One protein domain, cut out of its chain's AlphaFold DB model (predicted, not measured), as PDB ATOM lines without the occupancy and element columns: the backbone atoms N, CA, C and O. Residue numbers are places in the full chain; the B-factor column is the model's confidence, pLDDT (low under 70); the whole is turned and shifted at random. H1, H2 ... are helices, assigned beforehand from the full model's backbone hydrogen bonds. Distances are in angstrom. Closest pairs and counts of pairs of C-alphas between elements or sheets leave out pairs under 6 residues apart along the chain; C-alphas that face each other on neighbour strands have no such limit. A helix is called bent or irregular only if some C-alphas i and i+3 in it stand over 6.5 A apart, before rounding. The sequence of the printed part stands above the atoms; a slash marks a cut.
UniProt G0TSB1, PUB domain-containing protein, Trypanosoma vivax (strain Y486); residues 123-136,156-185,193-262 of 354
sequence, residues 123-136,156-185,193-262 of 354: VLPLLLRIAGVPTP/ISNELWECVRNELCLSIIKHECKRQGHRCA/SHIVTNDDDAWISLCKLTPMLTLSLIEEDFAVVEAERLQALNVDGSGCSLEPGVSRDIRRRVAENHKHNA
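This is residues 123 to 136, 156 to 185 and 193 to 262 of the 354 residues of the protein "PUB domain-containing protein" of Trypanosoma vivax (strain Y486) (UniProt G0TSB1). Two long helices, H2 and H4, lie staggered and run opposite ways, with the shorter H1 and H3 on one side of them: H3 packs on H2, and H1 on H4. H5 crosses H4, away from the other helices, and residues 233 to 240 stick out as a loop. The 114 printed residues hold five named helices, H1 to H5 in chain order, and no named strand; the class is all helix. The whole is only just compact, close to loose, with a radius of gyration of the C-alphas of 15.6 A and spans of 52 by 36 by 23 A.

H1, residues 123 to 130, touches H3, residues 200 to 212, at a shallow tilt of 26 degrees, opposite ways; the closest C-alphas, of Leu 126 and Ala 202, are 5.2 A apart. H1 also touches residues 221 to 225 of H4, residues 215 to 234, at a steep tilt of 41 degrees, the same way; the closest C-alphas, of Leu 124 and Asp 221, are 5.7 A apart. H2, residues 158 to 179, touches H3 with residues 168 to 176 alone, the same way at 34.9 degrees, shallow but only just; the closest C-alphas, of Ile 172 and Thr 210, are 5.6 A apart. H2 and H4 only just touch, with 3 pairs of C-alphas within 8 A, the closest those of Cys 169 and Leu 215 at 6.9 A. H4 touches H5, residues 245 to 260, at a steep tilt of 67 degrees; the closest C-alphas, of Val 224 and Val 254, are 6.9 A apart. Every O i to N i+4 pair is within hydrogen-bond range in H1, H2 and H5, against 7 of 9 in H3 and 15 of 16 in H4.

H1 begins at C-alpha 123 (33.808, 3.268, 18.341). H2 is 31.5 A long, H4 28.6 A. H3 is irregular, with C-alphas 208 and 211 7.1 A apart. H5 ends at C-alpha 260 (52.234, -3.929, 2.799).

Residues 137 to 155 and 186 to 192 are not printed, with C-alpha gaps of 18.2 A and 16.6 A. Of the links printed whole, H3 to H4 is tight and H4 to H5 short. The mean pLDDT of the printed part is 70.1; residues 134 to 136, 183 to 185, 193 to 198 and 230 to 262 are under 70.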
ATOM      1  N   VAL A 123      32.695   2.322  18.115       84.94
ATOM      2  CA  VAL A 123      33.808   3.268  18.341       84.94
ATOM      3  C   VAL A 123      34.127   4.095  17.089       84.94
ATOM      4  O   VAL A 123      34.095   5.326  17.130       84.94
ATOM      5  N   LEU A 124      34.386   3.430  15.958       84.31
ATOM      6  CA  LEU A 124      34.715   4.094  14.693       84.31
ATOM      7  C   LEU A 124      33.612   5.053  14.193       84.31
ATOM      8  O   LEU A 124      33.958   6.173  13.817       84.31
ATOM      9  N   PRO A 125      32.306   4.702  14.210       85.31
ATOM     10  CA  PRO A 125      31.243   5.639  13.838       85.31
ATOM     11  C   PRO A 125      31.230   6.923  14.677       85.31
ATOM     12  O   PRO A 125      30.995   8.002  14.133       85.31
ATOM     13  N   LEU A 126      31.515   6.832  15.982       87.25
ATOM     14  CA  LEU A 126      31.598   8.000  16.863       87.25
ATOM     15  C   LEU A 126      32.811   8.873  16.521       87.25
ATOM     16  O   LEU A 126      32.673  10.088  16.415       87.25
ATOM     17  N   LEU A 127      33.978   8.268  16.281       87.75
ATOM     18  CA  LEU A 127      35.180   9.002  15.869       87.75
ATOM     19  C   LEU A 127      35.009   9.713  14.519       87.75
ATOM     20  O   LEU A 127      35.435  10.858  14.387       87.75
ATOM     21  N   LEU A 128      34.362   9.073  13.538       85.56
ATOM     22  CA  LEU A 128      34.072   9.685  12.234       85.56
ATOM     23  C   LEU A 128      33.140  10.900  12.376       85.56
ATOM     24  O   LEU A 128      33.420  11.947  11.791       85.56
ATOM     25  N   ARG A 129      32.095  10.799  13.214       85.00
ATOM     26  CA  ARG A 129      31.200  11.923  13.551       85.00
ATOM     27  C   ARG A 129      31.951  13.086  14.204       85.00
ATOM     28  O   ARG A 129      31.853  14.211  13.720       85.00
ATOM     29  N   ILE A 130      32.760  12.814  15.232       87.12
ATOM     30  CA  ILE A 130      33.589  13.828  15.916       87.12
ATOM     31  C   ILE A 130      34.550  14.509  14.932       87.12
ATOM     32  O   ILE A 130      34.727  15.725  14.983       87.12
ATOM     33  N   ALA A 131      35.141  13.743  14.011       83.38
ATOM     34  CA  ALA A 131      36.044  14.251  12.983       83.38
ATOM     35  C   ALA A 131      35.355  15.088  11.884       83.38
ATOM     36  O   ALA A 131      36.047  15.719  11.084       83.38
ATOM     37  N   GLY A 132      34.018  15.101  11.824       78.88
ATOM     38  CA  GLY A 132      33.257  15.717  10.735       78.88
ATOM     39  C   GLY A 132      33.340  14.946   9.411       78.88
ATOM     40  O   GLY A 132      33.081  15.517   8.357       78.88
ATOM     41  N   VAL A 133      33.709  13.661   9.440       76.88
ATOM     42  CA  VAL A 133      33.751  12.818   8.240       76.88
ATOM     43  C   VAL A 133      32.332  12.323   7.930       76.88
ATOM     44  O   VAL A 133      31.706  11.711   8.801       76.88
ATOM     45  N   PRO A 134      31.800  12.538   6.710       65.81
ATOM     46  CA  PRO A 134      30.458  12.092   6.356       65.81
ATOM     47  C   PRO A 134      30.383  10.560   6.334       65.81
ATOM     48  O   PRO A 134      30.887   9.902   5.425       65.81
ATOM     49  N   THR A 135      29.721   9.976   7.331       59.78
ATOM     50  CA  THR A 135      29.439   8.538   7.353       59.78
ATOM     51  C   THR A 135      28.394   8.196   6.284       59.78
ATOM     52  O   THR A 135      27.321   8.810   6.304       59.78
ATOM     53  N   PRO A 136      28.625   7.212   5.392       50.72
ATOM     54  CA  PRO A 136      27.595   6.772   4.458       50.72
ATOM     55  C   PRO A 136      26.390   6.244   5.242       50.72
ATOM     56  O   PRO A 136      26.530   5.432   6.160       50.72
ATOM     57  N   ILE A 156      37.104  18.945  11.327       79.81
ATOM     58  CA  ILE A 156      37.844  19.560  12.433       79.81
ATOM     59  C   ILE A 156      39.299  19.816  12.026       79.81
ATOM     60  O   ILE A 156      39.896  19.035  11.275       79.81
ATOM     61  N   SER A 157      39.893  20.888  12.556       77.50
ATOM     62  CA  SER A 157      41.304  21.192  12.303       77.50
ATOM     63  C   SER A 157      42.216  20.077  12.832       77.50
ATOM     64  O   SER A 157      41.837  19.296  13.711       77.50
ATOM     65  N   ASN A 158      43.437  19.989  12.301       75.44
ATOM     66  CA  ASN A 158      44.394  18.968  12.733       75.44
ATOM     67  C   ASN A 158      44.799  19.148  14.201       75.44
ATOM     68  O   ASN A 158      44.983  18.162  14.907       75.44
ATOM     69  N   GLU A 159      44.867  20.386  14.687       77.75
ATOM     70  CA  GLU A 159      45.131  20.707  16.090       77.75
ATOM     71  C   GLU A 159      44.000  20.188  16.991       77.75
ATOM     72  O   GLU A 159      44.265  19.527  17.993       77.75
ATOM     73  N   LEU A 160      42.738  20.423  16.606       80.75
ATOM     74  CA  LEU A 160      41.575  19.964  17.367       80.75
ATOM     75  C   LEU A 160      41.453  18.432  17.357       80.75
ATOM     76  O   LEU A 160      41.154  17.829  18.389       80.75
ATOM     77  N   TRP A 161      41.749  17.784  16.229       84.25
ATOM     78  CA  TRP A 161      41.816  16.324  16.149       84.25
ATOM     79  C   TRP A 161      42.915  15.747  17.044       84.25
ATOM     80  O   TRP A 161      42.682  14.784  17.773       84.25
ATOM     81  N   GLU A 162      44.094  16.364  17.072       81.88
ATOM     82  CA  GLU A 162      45.163  15.974  17.988       81.88
ATOM     83  C   GLU A 162      44.766  16.165  19.461       81.88
ATOM     84  O   GLU A 162      45.105  15.316  20.286       81.88
ATOM     85  N   CYS A 163      43.984  17.194  19.810       84.81
ATOM     86  CA  CYS A 163      43.386  17.312  21.145       84.81
ATOM     87  C   CYS A 163      42.438  16.140  21.461       84.81
ATOM     88  O   CYS A 163      42.606  15.499  22.500       84.81
ATOM     89  N   VAL A 164      41.509  15.801  20.555       88.12
ATOM     90  CA  VAL A 164      40.590  14.648  20.696       88.12
ATOM     91  C   VAL A 164      41.365  13.345  20.918       88.12
ATOM     92  O   VAL A 164      41.074  12.600  21.857       88.12
ATOM     93  N   ARG A 165      42.397  13.087  20.104       88.44
ATOM     94  CA  ARG A 165      43.257  11.899  20.236       88.44
ATOM     95  C   ARG A 165      43.961  11.848  21.589       88.44
ATOM     96  O   ARG A 165      43.937  10.813  22.257       88.44
ATOM     97  N   ASN A 166      44.586  12.952  21.999       87.75
ATOM     98  CA  ASN A 166      45.338  13.025  23.251       87.75
ATOM     99  C   ASN A 166      44.445  12.805  24.474       87.75
ATOM    100  O   ASN A 166      44.815  12.026  25.352       87.75
ATOM    101  N   GLU A 167      43.274  13.437  24.522       89.50
ATOM    102  CA  GLU A 167      42.344  13.315  25.646       89.50
ATOM    103  C   GLU A 167      41.683  11.935  25.720       89.50
ATOM    104  O   GLU A 167      41.485  11.410  26.819       89.50
ATOM    105  N   LEU A 168      41.422  11.288  24.578       90.62
ATOM    106  CA  LEU A 168      40.919   9.915  24.556       90.62
ATOM    107  C   LEU A 168      41.985   8.920  25.039       90.62
ATOM    108  O   LEU A 168      41.713   8.134  25.946       90.62
ATOM    109  N   CYS A 169      43.221   9.008  24.534       91.00
ATOM    110  CA  CYS A 169      44.348   8.212  25.039       91.00
ATOM    111  C   CYS A 169      44.582   8.441  26.542       91.00
ATOM    112  O   CYS A 169      44.765   7.483  27.295       91.00
ATOM    113  N   LEU A 170      44.529   9.695  27.008       90.88
ATOM    114  CA  LEU A 170      44.622  10.040  28.430       90.88
ATOM    115  C   LEU A 170      43.490   9.423  29.250       90.88
ATOM    116  O   LEU A 170      43.738   8.933  30.348       90.88
ATOM    117  N   SER A 171      42.260   9.434  28.741       90.25
ATOM    118  CA  SER A 171      41.095   8.869  29.428       90.25
ATOM    119  C   SER A 171      41.179   7.342  29.529       90.25
ATOM    120  O   SER A 171      40.914   6.792  30.600       90.25
ATOM    121  N   ILE A 172      41.657   6.670  28.475       92.06
ATOM    122  CA  ILE A 172      41.961   5.229  28.467       92.06
ATOM    123  C   ILE A 172      43.046   4.902  29.514       92.06
ATOM    124  O   ILE A 172      42.854   4.022  30.355       92.06
ATOM    125  N   ILE A 173      44.150   5.661  29.538       92.44
ATOM    126  CA  ILE A 173      45.236   5.501  30.523       92.44
ATOM    127  C   ILE A 173      44.738   5.730  31.959       92.44
ATOM    128  O   ILE A 173      44.994   4.902  32.832       92.44
ATOM    129  N   LYS A 174      43.992   6.816  32.217       90.31
ATOM    130  CA  LYS A 174      43.405   7.130  33.535       90.31
ATOM    131  C   LYS A 174      42.516   5.986  34.033       90.31
ATOM    132  O   LYS A 174      42.564   5.641  35.217       90.31
ATOM    133  N   HIS A 175      41.715   5.393  33.145       89.75
ATOM    134  CA  HIS A 175      40.870   4.252  33.484       89.75
ATOM    135  C   HIS A 175      41.701   3.012  33.843       89.75
ATOM    136  O   HIS A 175      41.434   2.375  34.863       89.75
ATOM    137  N   GLU A 176      42.747   2.704  33.073       91.38
ATOM    138  CA  GLU A 176      43.618   1.562  33.360       91.38
ATOM    139  C   GLU A 176      44.404   1.727  34.664       91.38
ATOM    140  O   GLU A 176      44.447   0.800  35.473       91.38
ATOM    141  N   CYS A 177      44.948   2.919  34.934       90.00
ATOM    142  CA  CYS A 177      45.576   3.229  36.218       90.00
ATOM    143  C   CYS A 177      44.619   2.952  37.388       90.00
ATOM    144  O   CYS A 177      44.999   2.294  38.358       90.00
ATOM    145  N   LYS A 178      43.358   3.394  37.272       88.81
ATOM    146  CA  LYS A 178      42.316   3.139  38.276       88.81
ATOM    147  C   LYS A 178      41.998   1.643  38.407       88.81
ATOM    148  O   LYS A 178      41.851   1.163  39.529       88.81
ATOM    149  N   ARG A 179      41.934   0.899  37.293       87.50
ATOM    150  CA  ARG A 179      41.692  -0.557  37.270       87.50
ATOM    151  C   ARG A 179      42.801  -1.343  37.974       87.50
ATOM    152  O   ARG A 179      42.498  -2.283  38.702       87.50
ATOM    153  N   GLN A 180      44.059  -0.934  37.813       86.25
ATOM    154  CA  GLN A 180      45.217  -1.545  38.483       86.25
ATOM    155  C   GLN A 180      45.417  -1.066  39.938       86.25
ATOM    156  O   GLN A 180      46.384  -1.450  40.591       86.25
ATOM    157  N   GLY A 181      44.509  -0.243  40.479       79.62
ATOM    158  CA  GLY A 181      44.574   0.233  41.864       79.62
ATOM    159  C   GLY A 181      45.585   1.358  42.111       79.62
ATOM    160  O   GLY A 181      45.846   1.703  43.266       79.62
ATOM    161  N   HIS A 182      46.140   1.973  41.060       71.06
ATOM    162  CA  HIS A 182      46.970   3.162  41.221       71.06
ATOM    163  C   HIS A 182      46.114   4.339  41.693       71.06
ATOM    164  O   HIS A 182      45.075   4.660  41.113       71.06
ATOM    165  N   ARG A 183      46.563   5.012  42.761       58.16
ATOM    166  CA  ARG A 183      45.890   6.209  43.275       58.16
ATOM    167  C   ARG A 183      46.038   7.355  42.277       58.16
ATOM    168  O   ARG A 183      47.047   8.057  42.274       58.16
ATOM    169  N   CYS A 184      45.002   7.582  41.477       53.66
ATOM    170  CA  CYS A 184      44.811   8.846  40.782       53.66
ATOM    171  C   CYS A 184      44.750   9.973  41.826       53.66
ATOM    172  O   CYS A 184      43.813  10.038  42.622       53.66
ATOM    173  N   ALA A 185      45.754  10.853  41.843       43.88
ATOM    174  CA  ALA A 185      45.644  12.121  42.557       43.88
ATOM    175  C   ALA A 185      44.541  12.943  41.870       43.88
ATOM    176  O   ALA A 185      44.676  13.273  40.693       43.88
ATOM    177  N   SER A 193      37.708  17.082  29.757       57.66
ATOM    178  CA  SER A 193      38.007  18.406  29.243       57.66
ATOM    179  C   SER A 193      36.908  18.768  28.238       57.66
ATOM    180  O   SER A 193      36.523  17.940  27.407       57.66
ATOM    181  N   HIS A 194      36.353  19.980  28.343       59.56
ATOM    182  CA  HIS A 194      35.400  20.488  27.357       59.56
ATOM    183  C   HIS A 194      36.152  20.789  26.055       59.56
ATOM    184  O   HIS A 194      36.455  21.940  25.738       59.56
ATOM    185  N   ILE A 195      36.485  19.734  25.313       64.00
ATOM    186  CA  ILE A 195      36.792  19.838  23.895       64.00
ATOM    187  C   ILE A 195      35.484  20.251  23.235       64.00
ATOM    188  O   ILE A 195      34.504  19.517  23.310       64.00
ATOM    189  N   VAL A 196      35.462  21.431  22.620       67.81
ATOM    190  CA  VAL A 196      34.354  21.820  21.748       67.81
ATOM    191  C   VAL A 196      34.486  20.966  20.496       67.81
ATOM    192  O   VAL A 196      35.389  21.194  19.688       67.81
ATOM    193  N   THR A 197      33.655  19.934  20.376       69.69
ATOM    194  CA  THR A 197      33.651  19.060  19.203       69.69
ATOM    195  C   THR A 197      32.530  19.457  18.251       69.69
ATOM    196  O   THR A 197      31.617  20.198  18.604       69.69
ATOM    197  N   ASN A 198      32.580  18.943  17.024       68.88
ATOM    198  CA  ASN A 198      31.469  19.093  16.086       68.88
ATOM    199  C   ASN A 198      30.208  18.310  16.513       68.88
ATOM    200  O   ASN A 198      29.133  18.544  15.966       68.88
ATOM    201  N   ASP A 199      30.347  17.349  17.433       78.06
ATOM    202  CA  ASP A 199      29.307  16.397  17.820       78.06
ATOM    203  C   ASP A 199      29.528  15.949  19.276       78.06
ATOM    204  O   ASP A 199      30.079  14.880  19.562       78.06
ATOM    205  N   ASP A 200      29.128  16.811  20.214       82.00
ATOM    206  CA  ASP A 200      29.354  16.593  21.648       82.00
ATOM    207  C   ASP A 200      28.621  15.342  22.175       82.00
ATOM    208  O   ASP A 200      29.114  14.679  23.088       82.00
ATOM    209  N   ASP A 201      27.496  14.949  21.564       84.50
ATOM    210  CA  ASP A 201      26.804  13.690  21.875       84.50
ATOM    211  C   ASP A 201      27.647  12.466  21.486       84.50
ATOM    212  O   ASP A 201      27.698  11.473  22.229       84.50
ATOM    213  N   ALA A 202      28.345  12.523  20.344       84.94
ATOM    214  CA  ALA A 202      29.283  11.481  19.948       84.94
ATOM    215  C   ALA A 202      30.505  11.433  20.883       84.94
ATOM    216  O   ALA A 202      30.902  10.339  21.298       84.94
ATOM    217  N   TRP A 203      31.047  12.588  21.291       87.50
ATOM    218  CA  TRP A 203      32.132  12.665  22.280       87.50
ATOM    219  C   TRP A 203      31.716  12.074  23.635       87.50
ATOM    220  O   TRP A 203      32.371  11.159  24.134       87.50
ATOM    221  N   ILE A 204      30.570  12.485  24.186       85.94
ATOM    222  CA  ILE A 204      30.015  11.948  25.442       85.94
ATOM    223  C   ILE A 204      29.801  10.429  25.354       85.94
ATOM    224  O   ILE A 204      30.018   9.709  26.334       85.94
ATOM    225  N   SER A 205      29.378   9.919  24.197       88.31
ATOM    226  CA  SER A 205      29.185   8.481  23.974       88.31
ATOM    227  C   SER A 205      30.516   7.721  23.940       88.31
ATOM    228  O   SER A 205      30.653   6.691  24.602       88.31
ATOM    229  N   LEU A 206      31.534   8.263  23.272       87.50
ATOM    230  CA  LEU A 206      32.884   7.694  23.217       87.50
ATOM    231  C   LEU A 206      33.572   7.696  24.597       87.50
ATOM    232  O   LEU A 206      34.182   6.705  25.012       87.50
ATOM    233  N   CYS A 207      33.384   8.767  25.368       86.25
ATOM    234  CA  CYS A 207      33.809   8.872  26.761       86.25
ATOM    235  C   CYS A 207      33.187   7.784  27.661       86.25
ATOM    236  O   CYS A 207      33.867   7.253  28.538       86.25
ATOM    237  N   LYS A 208      31.930   7.381  27.420       87.12
ATOM    238  CA  LYS A 208      31.288   6.257  28.137       87.12
ATOM    239  C   LYS A 208      31.853   4.888  27.749       87.12
ATOM    240  O   LYS A 208      31.844   3.993  28.588       87.12
ATOM    241  N   LEU A 209      32.344   4.721  26.516       88.19
ATOM    242  CA  LEU A 209      32.959   3.471  26.041       88.19
ATOM    243  C   LEU A 209      34.407   3.289  26.518       88.19
ATOM    244  O   LEU A 209      34.873   2.156  26.610       88.19
ATOM    245  N   THR A 210      35.095   4.379  26.877       87.44
ATOM    246  CA  THR A 210      36.498   4.405  27.346       87.44
ATOM    247  C   THR A 210      36.897   3.270  28.313       87.44
ATOM    248  O   THR A 210      37.968   2.699  28.106       87.44
ATOM    249  N   PRO A 211      36.082   2.862  29.314       86.81
ATOM    250  CA  PRO A 211      36.380   1.722  30.190       86.81
ATOM    251  C   PRO A 211      36.649   0.377  29.500       86.81
ATOM    252  O   PRO A 211      37.222  -0.520  30.121       86.81
ATOM    253  N   MET A 212      36.199   0.221  28.253       86.19
ATOM    254  CA  MET A 212      36.259  -1.010  27.462       86.19
ATOM    255  C   MET A 212      37.281  -0.932  26.314       86.19
ATOM    256  O   MET A 212      37.455  -1.913  25.592       86.19
ATOM    257  N   LEU A 213      37.947   0.215  26.130       88.19
ATOM    258  CA  LEU A 213      38.884   0.452  25.030       88.19
ATOM    259  C   LEU A 213      40.322   0.079  25.408       88.19
ATOM    260  O   LEU A 213      40.745   0.201  26.557       88.19
ATOM    261  N   THR A 214      41.096  -0.312  24.400       89.62
ATOM    262  CA  THR A 214      42.550  -0.498  24.482       89.62
ATOM    263  C   THR A 214      43.247   0.498  23.555       89.62
ATOM    264  O   THR A 214      42.643   0.980  22.594       89.62
ATOM    265  N   LEU A 215      44.523   0.803  23.810       90.31
ATOM    266  CA  LEU A 215      45.294   1.673  22.914       90.31
ATOM    267  C   LEU A 215      45.499   1.015  21.544       90.31
ATOM    268  O   LEU A 215      45.410   1.698  20.532       90.31
ATOM    269  N   SER A 216      45.671  -0.312  21.497       85.81
ATOM    270  CA  SER A 216      45.766  -1.048  20.226       85.81
ATOM    271  C   SER A 216      44.539  -0.850  19.327       85.81
ATOM    272  O   SER A 216      44.687  -0.599  18.139       85.81
ATOM    273  N   LEU A 217      43.332  -0.928  19.900       84.38
ATOM    274  CA  LEU A 217      42.072  -0.782  19.169       84.38
ATOM    275  C   LEU A 217      41.884   0.652  18.661       84.38
ATOM    276  O   LEU A 217      41.505   0.865  17.512       84.38
ATOM    277  N   ILE A 218      42.145   1.642  19.521       87.19
ATOM    278  CA  ILE A 218      41.887   3.042  19.175       87.19
ATOM    279  C   ILE A 218      42.923   3.599  18.192       87.19
ATOM    280  O   ILE A 218      42.591   4.470  17.396       87.19
ATOM    281  N   GLU A 219      44.158   3.083  18.195       84.94
ATOM    282  CA  GLU A 219      45.175   3.432  17.195       84.94
ATOM    283  C   GLU A 219      44.782   2.977  15.780       84.94
ATOM    284  O   GLU A 219      44.984   3.737  14.832       84.94
ATOM    285  N   GLU A 220      44.169   1.795  15.637       78.69
ATOM    286  CA  GLU A 220      43.632   1.311  14.356       78.69
ATOM    287  C   GLU A 220      42.481   2.196  13.854       78.69
ATOM    288  O   GLU A 220      42.508   2.659  12.711       78.69
ATOM    289  N   ASP A 221      41.496   2.498  14.708       83.56
ATOM    290  CA  ASP A 221      40.376   3.364  14.321       83.56
ATOM    291  C   ASP A 221      40.833   4.821  14.061       83.56
ATOM    292  O   ASP A 221      40.334   5.455  13.131       83.56
ATOM    293  N   PHE A 222      41.834   5.348  14.783       84.25
ATOM    294  CA  PHE A 222      42.449   6.645  14.456       84.25
ATOM    295  C   PHE A 222      43.129   6.639  13.082       84.25
ATOM    296  O   PHE A 222      43.023   7.631  12.362       84.25
ATOM    297  N   ALA A 223      43.820   5.558  12.705       78.31
ATOM    298  CA  ALA A 223      44.454   5.445  11.392       78.31
ATOM    299  C   ALA A 223      43.414   5.418  10.257       78.31
ATOM    300  O   ALA A 223      43.623   6.051   9.222       78.31
ATOM    301  N   VAL A 224      42.271   4.755  10.473       78.00
ATOM    302  CA  VAL A 224      41.128   4.799   9.545       78.00
ATOM    303  C   VAL A 224      40.583   6.223   9.424       78.00
ATOM    304  O   VAL A 224      40.465   6.731   8.314       78.00
ATOM    305  N   VAL A 225      40.292   6.897  10.541       80.25
ATOM    306  CA  VAL A 225      39.727   8.259  10.513       80.25
ATOM    307  C   VAL A 225      40.685   9.249   9.852       80.25
ATOM    308  O   VAL A 225      40.238  10.091   9.080       80.25
ATOM    309  N   GLU A 226      41.994   9.134  10.078       78.62
ATOM    310  CA  GLU A 226      42.981   9.994   9.415       78.62
ATOM    311  C   GLU A 226      43.017   9.763   7.896       78.62
ATOM    312  O   GLU A 226      43.033  10.725   7.127       78.62
ATOM    313  N   ALA A 227      42.944   8.505   7.446       72.75
ATOM    314  CA  ALA A 227      42.854   8.174   6.024       72.75
ATOM    315  C   ALA A 227      41.562   8.709   5.373       72.75
ATOM    316  O   ALA A 227      41.600   9.164   4.227       72.75
ATOM    317  N   GLU A 228      40.435   8.703   6.088       73.12
ATOM    318  CA  GLU A 228      39.175   9.275   5.600       73.12
ATOM    319  C   GLU A 228      39.191  10.813   5.598       73.12
ATOM    320  O   GLU A 228      38.757  11.422   4.621       73.12
ATOM    321  N   ARG A 229      39.753  11.460   6.631       74.75
ATOM    322  CA  ARG A 229      39.950  12.924   6.676       74.75
ATOM    323  C   ARG A 229      40.823  13.395   5.509       74.75
ATOM    324  O   ARG A 229      40.485  14.375   4.849       74.75
ATOM    325  N   LEU A 230      41.906  12.672   5.212       67.00
ATOM    326  CA  LEU A 230      42.772  12.946   4.062       67.00
ATOM    327  C   LEU A 230      42.061  12.706   2.723       67.00
ATOM    328  O   LEU A 230      42.260  13.482   1.793       67.00
ATOM    329  N   GLN A 231      41.218  11.677   2.597       65.69
ATOM    330  CA  GLN A 231      40.415  11.474   1.385       65.69
ATOM    331  C   GLN A 231      39.390  12.595   1.186       65.69
ATOM    332  O   GLN A 231      39.314  13.135   0.086       65.69
ATOM    333  N   ALA A 232      38.670  13.007   2.234       61.81
ATOM    334  CA  ALA A 232      37.696  14.096   2.161       61.81
ATOM    335  C   ALA A 232      38.328  15.409   1.654       61.81
ATOM    336  O   ALA A 232      37.785  16.036   0.750       61.81
ATOM    337  N   LEU A 233      39.526  15.757   2.142       54.81
ATOM    338  CA  LEU A 233      40.298  16.924   1.684       54.81
ATOM    339  C   LEU A 233      40.748  16.847   0.210       54.81
ATOM    340  O   LEU A 233      41.037  17.874  -0.396       54.81
ATOM    341  N   ASN A 234      40.818  15.650  -0.380       49.00
ATOM    342  CA  ASN A 234      41.169  15.453  -1.792       49.00
ATOM    343  C   ASN A 234      39.940  15.391  -2.726       49.00
ATOM    344  O   ASN A 234      40.108  15.337  -3.946       49.00
ATOM    345  N   VAL A 235      38.713  15.374  -2.187       50.56
ATOM    346  CA  VAL A 235      37.462  15.152  -2.948       50.56
ATOM    347  C   VAL A 235      36.729  16.457  -3.317       50.56
ATOM    348  O   VAL A 235      35.765  16.413  -4.083       50.56
ATOM    349  N   ASP A 236      37.265  17.625  -2.942       39.12
ATOM    350  CA  ASP A 236      36.782  18.982  -3.299       39.12
ATOM    351  C   ASP A 236      36.767  19.313  -4.822       39.12
ATOM    352  O   ASP A 236      36.612  20.466  -5.226       39.12
ATOM    353  N   GLY A 237      36.895  18.309  -5.697       38.25
ATOM    354  CA  GLY A 237      36.769  18.424  -7.154       38.25
ATOM    355  C   GLY A 237      35.741  17.500  -7.827       38.25
ATOM    356  O   GLY A 237      35.474  17.697  -9.011       38.25
ATOM    357  N   SER A 238      35.159  16.497  -7.149       36.88
ATOM    358  CA  SER A 238      34.164  15.606  -7.780       36.88
ATOM    359  C   SER A 238      33.273  14.878  -6.773       36.88
ATOM    360  O   SER A 238      33.689  13.904  -6.146       36.88
ATOM    361  N   GLY A 239      32.002  15.277  -6.696       37.28
ATOM    362  CA  GLY A 239      30.998  14.600  -5.876       37.28
ATOM    363  C   GLY A 239      30.697  13.178  -6.357       37.28
ATOM    364  O   GLY A 239      29.949  12.989  -7.313       37.28
ATOM    365  N   CYS A 240      31.228  12.180  -5.651       33.12
ATOM    366  CA  CYS A 240      30.857  10.773  -5.789       33.12
ATOM    367  C   CYS A 240      30.486  10.206  -4.413       33.12
ATOM    368  O   CYS A 240      31.305  10.199  -3.498       33.12
ATOM    369  N   SER A 241      29.249   9.722  -4.274       37.97
ATOM    370  CA  SER A 241      28.785   9.040  -3.060       37.97
ATOM    371  C   SER A 241      29.576   7.747  -2.838       37.97
ATOM    372  O   SER A 241      29.675   6.924  -3.748       37.97
ATOM    373  N   LEU A 242      30.116   7.555  -1.634       44.94
ATOM    374  CA  LEU A 242      30.889   6.363  -1.275       44.94
ATOM    375  C   LEU A 242      29.961   5.203  -0.875       44.94
ATOM    376  O   LEU A 242      29.143   5.320   0.035       44.94
ATOM    377  N   GLU A 243      30.108   4.074  -1.568       41.03
ATOM    378  CA  GLU A 243      29.334   2.843  -1.358       41.03
ATOM    379  C   GLU A 243      29.673   2.144  -0.017       41.03
ATOM    380  O   GLU A 243      30.839   2.125   0.392       41.03
ATOM    381  N   PRO A 244      28.715   1.461   0.650       39.91
ATOM    382  CA  PRO A 244      28.936   0.800   1.946       39.91
ATOM    383  C   PRO A 244      30.047  -0.261   1.982       39.91
ATOM    384  O   PRO A 244      30.603  -0.543   3.048       39.91
ATOM    385  N   GLY A 245      30.394  -0.853   0.833       39.06
ATOM    386  CA  GLY A 245      31.517  -1.792   0.723       39.06
ATOM    387  C   GLY A 245      32.871  -1.153   1.053       39.06
ATOM    388  O   GLY A 245      33.763  -1.828   1.576       39.06
ATOM    389  N   VAL A 246      33.003   0.161   0.832       41.81
ATOM    390  CA  VAL A 246      34.277   0.876   0.937       41.81
ATOM    391  C   VAL A 246      34.802   0.880   2.374       41.81
ATOM    392  O   VAL A 246      35.987   0.660   2.553       41.81
ATOM    393  N   SER A 247      33.970   0.980   3.420       41.78
ATOM    394  CA  SER A 247      34.453   0.968   4.821       41.78
ATOM    395  C   SER A 247      35.101  -0.365   5.242       41.78
ATOM    396  O   SER A 247      36.126  -0.391   5.931       41.78
ATOM    397  N   ARG A 248      34.561  -1.500   4.769       43.41
ATOM    398  CA  ARG A 248      35.165  -2.823   5.007       43.41
ATOM    399  C   ARG A 248      36.435  -3.013   4.175       43.41
ATOM    400  O   ARG A 248      37.365  -3.673   4.634       43.41
ATOM    401  N   ASP A 249      36.486  -2.407   2.993       42.91
ATOM    402  CA  ASP A 249      37.682  -2.351   2.156       42.91
ATOM    403  C   ASP A 249      38.723  -1.343   2.667       42.91
ATOM    404  O   ASP A 249      39.898  -1.582   2.452       42.91
ATOM    405  N   ILE A 250      38.357  -0.285   3.399       42.72
ATOM    406  CA  ILE A 250      39.289   0.635   4.073       42.72
ATOM    407  C   ILE A 250      39.924  -0.072   5.262       42.72
ATOM    408  O   ILE A 250      41.142  -0.094   5.359       42.72
ATOM    409  N   ARG A 251      39.144  -0.747   6.121       44.03
ATOM    410  CA  ARG A 251      39.721  -1.601   7.176       44.03
ATOM    411  C   ARG A 251      40.627  -2.685   6.589       44.03
ATOM    412  O   ARG A 251      41.696  -2.937   7.139       44.03
ATOM    413  N   ARG A 252      40.253  -3.274   5.442       44.69
ATOM    414  CA  ARG A 252      41.128  -4.206   4.719       44.69
ATOM    415  C   ARG A 252      42.378  -3.511   4.178       44.69
ATOM    416  O   ARG A 252      43.442  -4.026   4.451       44.69
ATOM    417  N   ARG A 253      42.284  -2.343   3.532       44.50
ATOM    418  CA  ARG A 253      43.413  -1.555   2.996       44.50
ATOM    419  C   ARG A 253      44.315  -0.964   4.073       44.50
ATOM    420  O   ARG A 253      45.489  -0.781   3.811       44.50
ATOM    421  N   VAL A 254      43.814  -0.671   5.270       44.97
ATOM    422  CA  VAL A 254      44.616  -0.199   6.410       44.97
ATOM    423  C   VAL A 254      45.336  -1.383   7.055       44.97
ATOM    424  O   VAL A 254      46.540  -1.307   7.270       44.97
ATOM    425  N   ALA A 255      44.665  -2.522   7.260       44.31
ATOM    426  CA  ALA A 255      45.318  -3.759   7.703       44.31
ATOM    427  C   ALA A 255      46.275  -4.345   6.642       44.31
ATOM    428  O   ALA A 255      47.314  -4.910   6.981       44.31
ATOM    429  N   GLU A 256      45.944  -4.196   5.359       40.53
ATOM    430  CA  GLU A 256      46.811  -4.502   4.227       40.53
ATOM    431  C   GLU A 256      47.964  -3.515   4.207       40.53
ATOM    432  O   GLU A 256      49.067  -4.009   4.269       40.53
ATOM    433  N   ASN A 257      47.794  -2.191   4.281       40.66
ATOM    434  CA  ASN A 257      48.907  -1.234   4.392       40.66
ATOM    435  C   ASN A 257      49.788  -1.500   5.624       40.66
ATOM    436  O   ASN A 257      51.005  -1.443   5.517       40.66
ATOM    437  N   HIS A 258      49.246  -1.906   6.775       40.47
ATOM    438  CA  HIS A 258      50.073  -2.343   7.908       40.47
ATOM    439  C   HIS A 258      50.851  -3.652   7.630       40.47
ATOM    440  O   HIS A 258      51.899  -3.869   8.237       40.47
ATOM    441  N   LYS A 259      50.402  -4.490   6.680       37.72
ATOM    442  CA  LYS A 259      51.133  -5.653   6.129       37.72
ATOM    443  C   LYS A 259      51.977  -5.348   4.873       37.72
ATOM    444  O   LYS A 259      52.926  -6.078   4.612       37.72
ATOM    445  N   HIS A 260      51.651  -4.315   4.097       34.97
ATOM    446  CA  HIS A 260      52.234  -3.929   2.799       34.97
ATOM    447  C   HIS A 260      53.249  -2.792   2.947       34.97
ATOM    448  O   HIS A 260      54.127  -2.656   2.111       34.97
ATOM    449  N   ASN A 261      53.271  -2.092   4.083       35.31
ATOM    450  CA  ASN A 261      54.422  -1.304   4.534       35.31
ATOM    451  C   ASN A 261      55.609  -2.207   4.945       35.31
ATOM    452  O   ASN A 261      56.644  -1.718   5.391       35.31
ATOM    453  N   ALA A 262      55.481  -3.532   4.786       38.03
ATOM    454  CA  ALA A 262      56.600  -4.470   4.710       38.03
ATOM    455  C   ALA A 262      57.029  -4.798   3.256       38.03
ATOM    456  O   ALA A 262      57.988  -5.542   3.074       38.03
TER     457      ALA A 262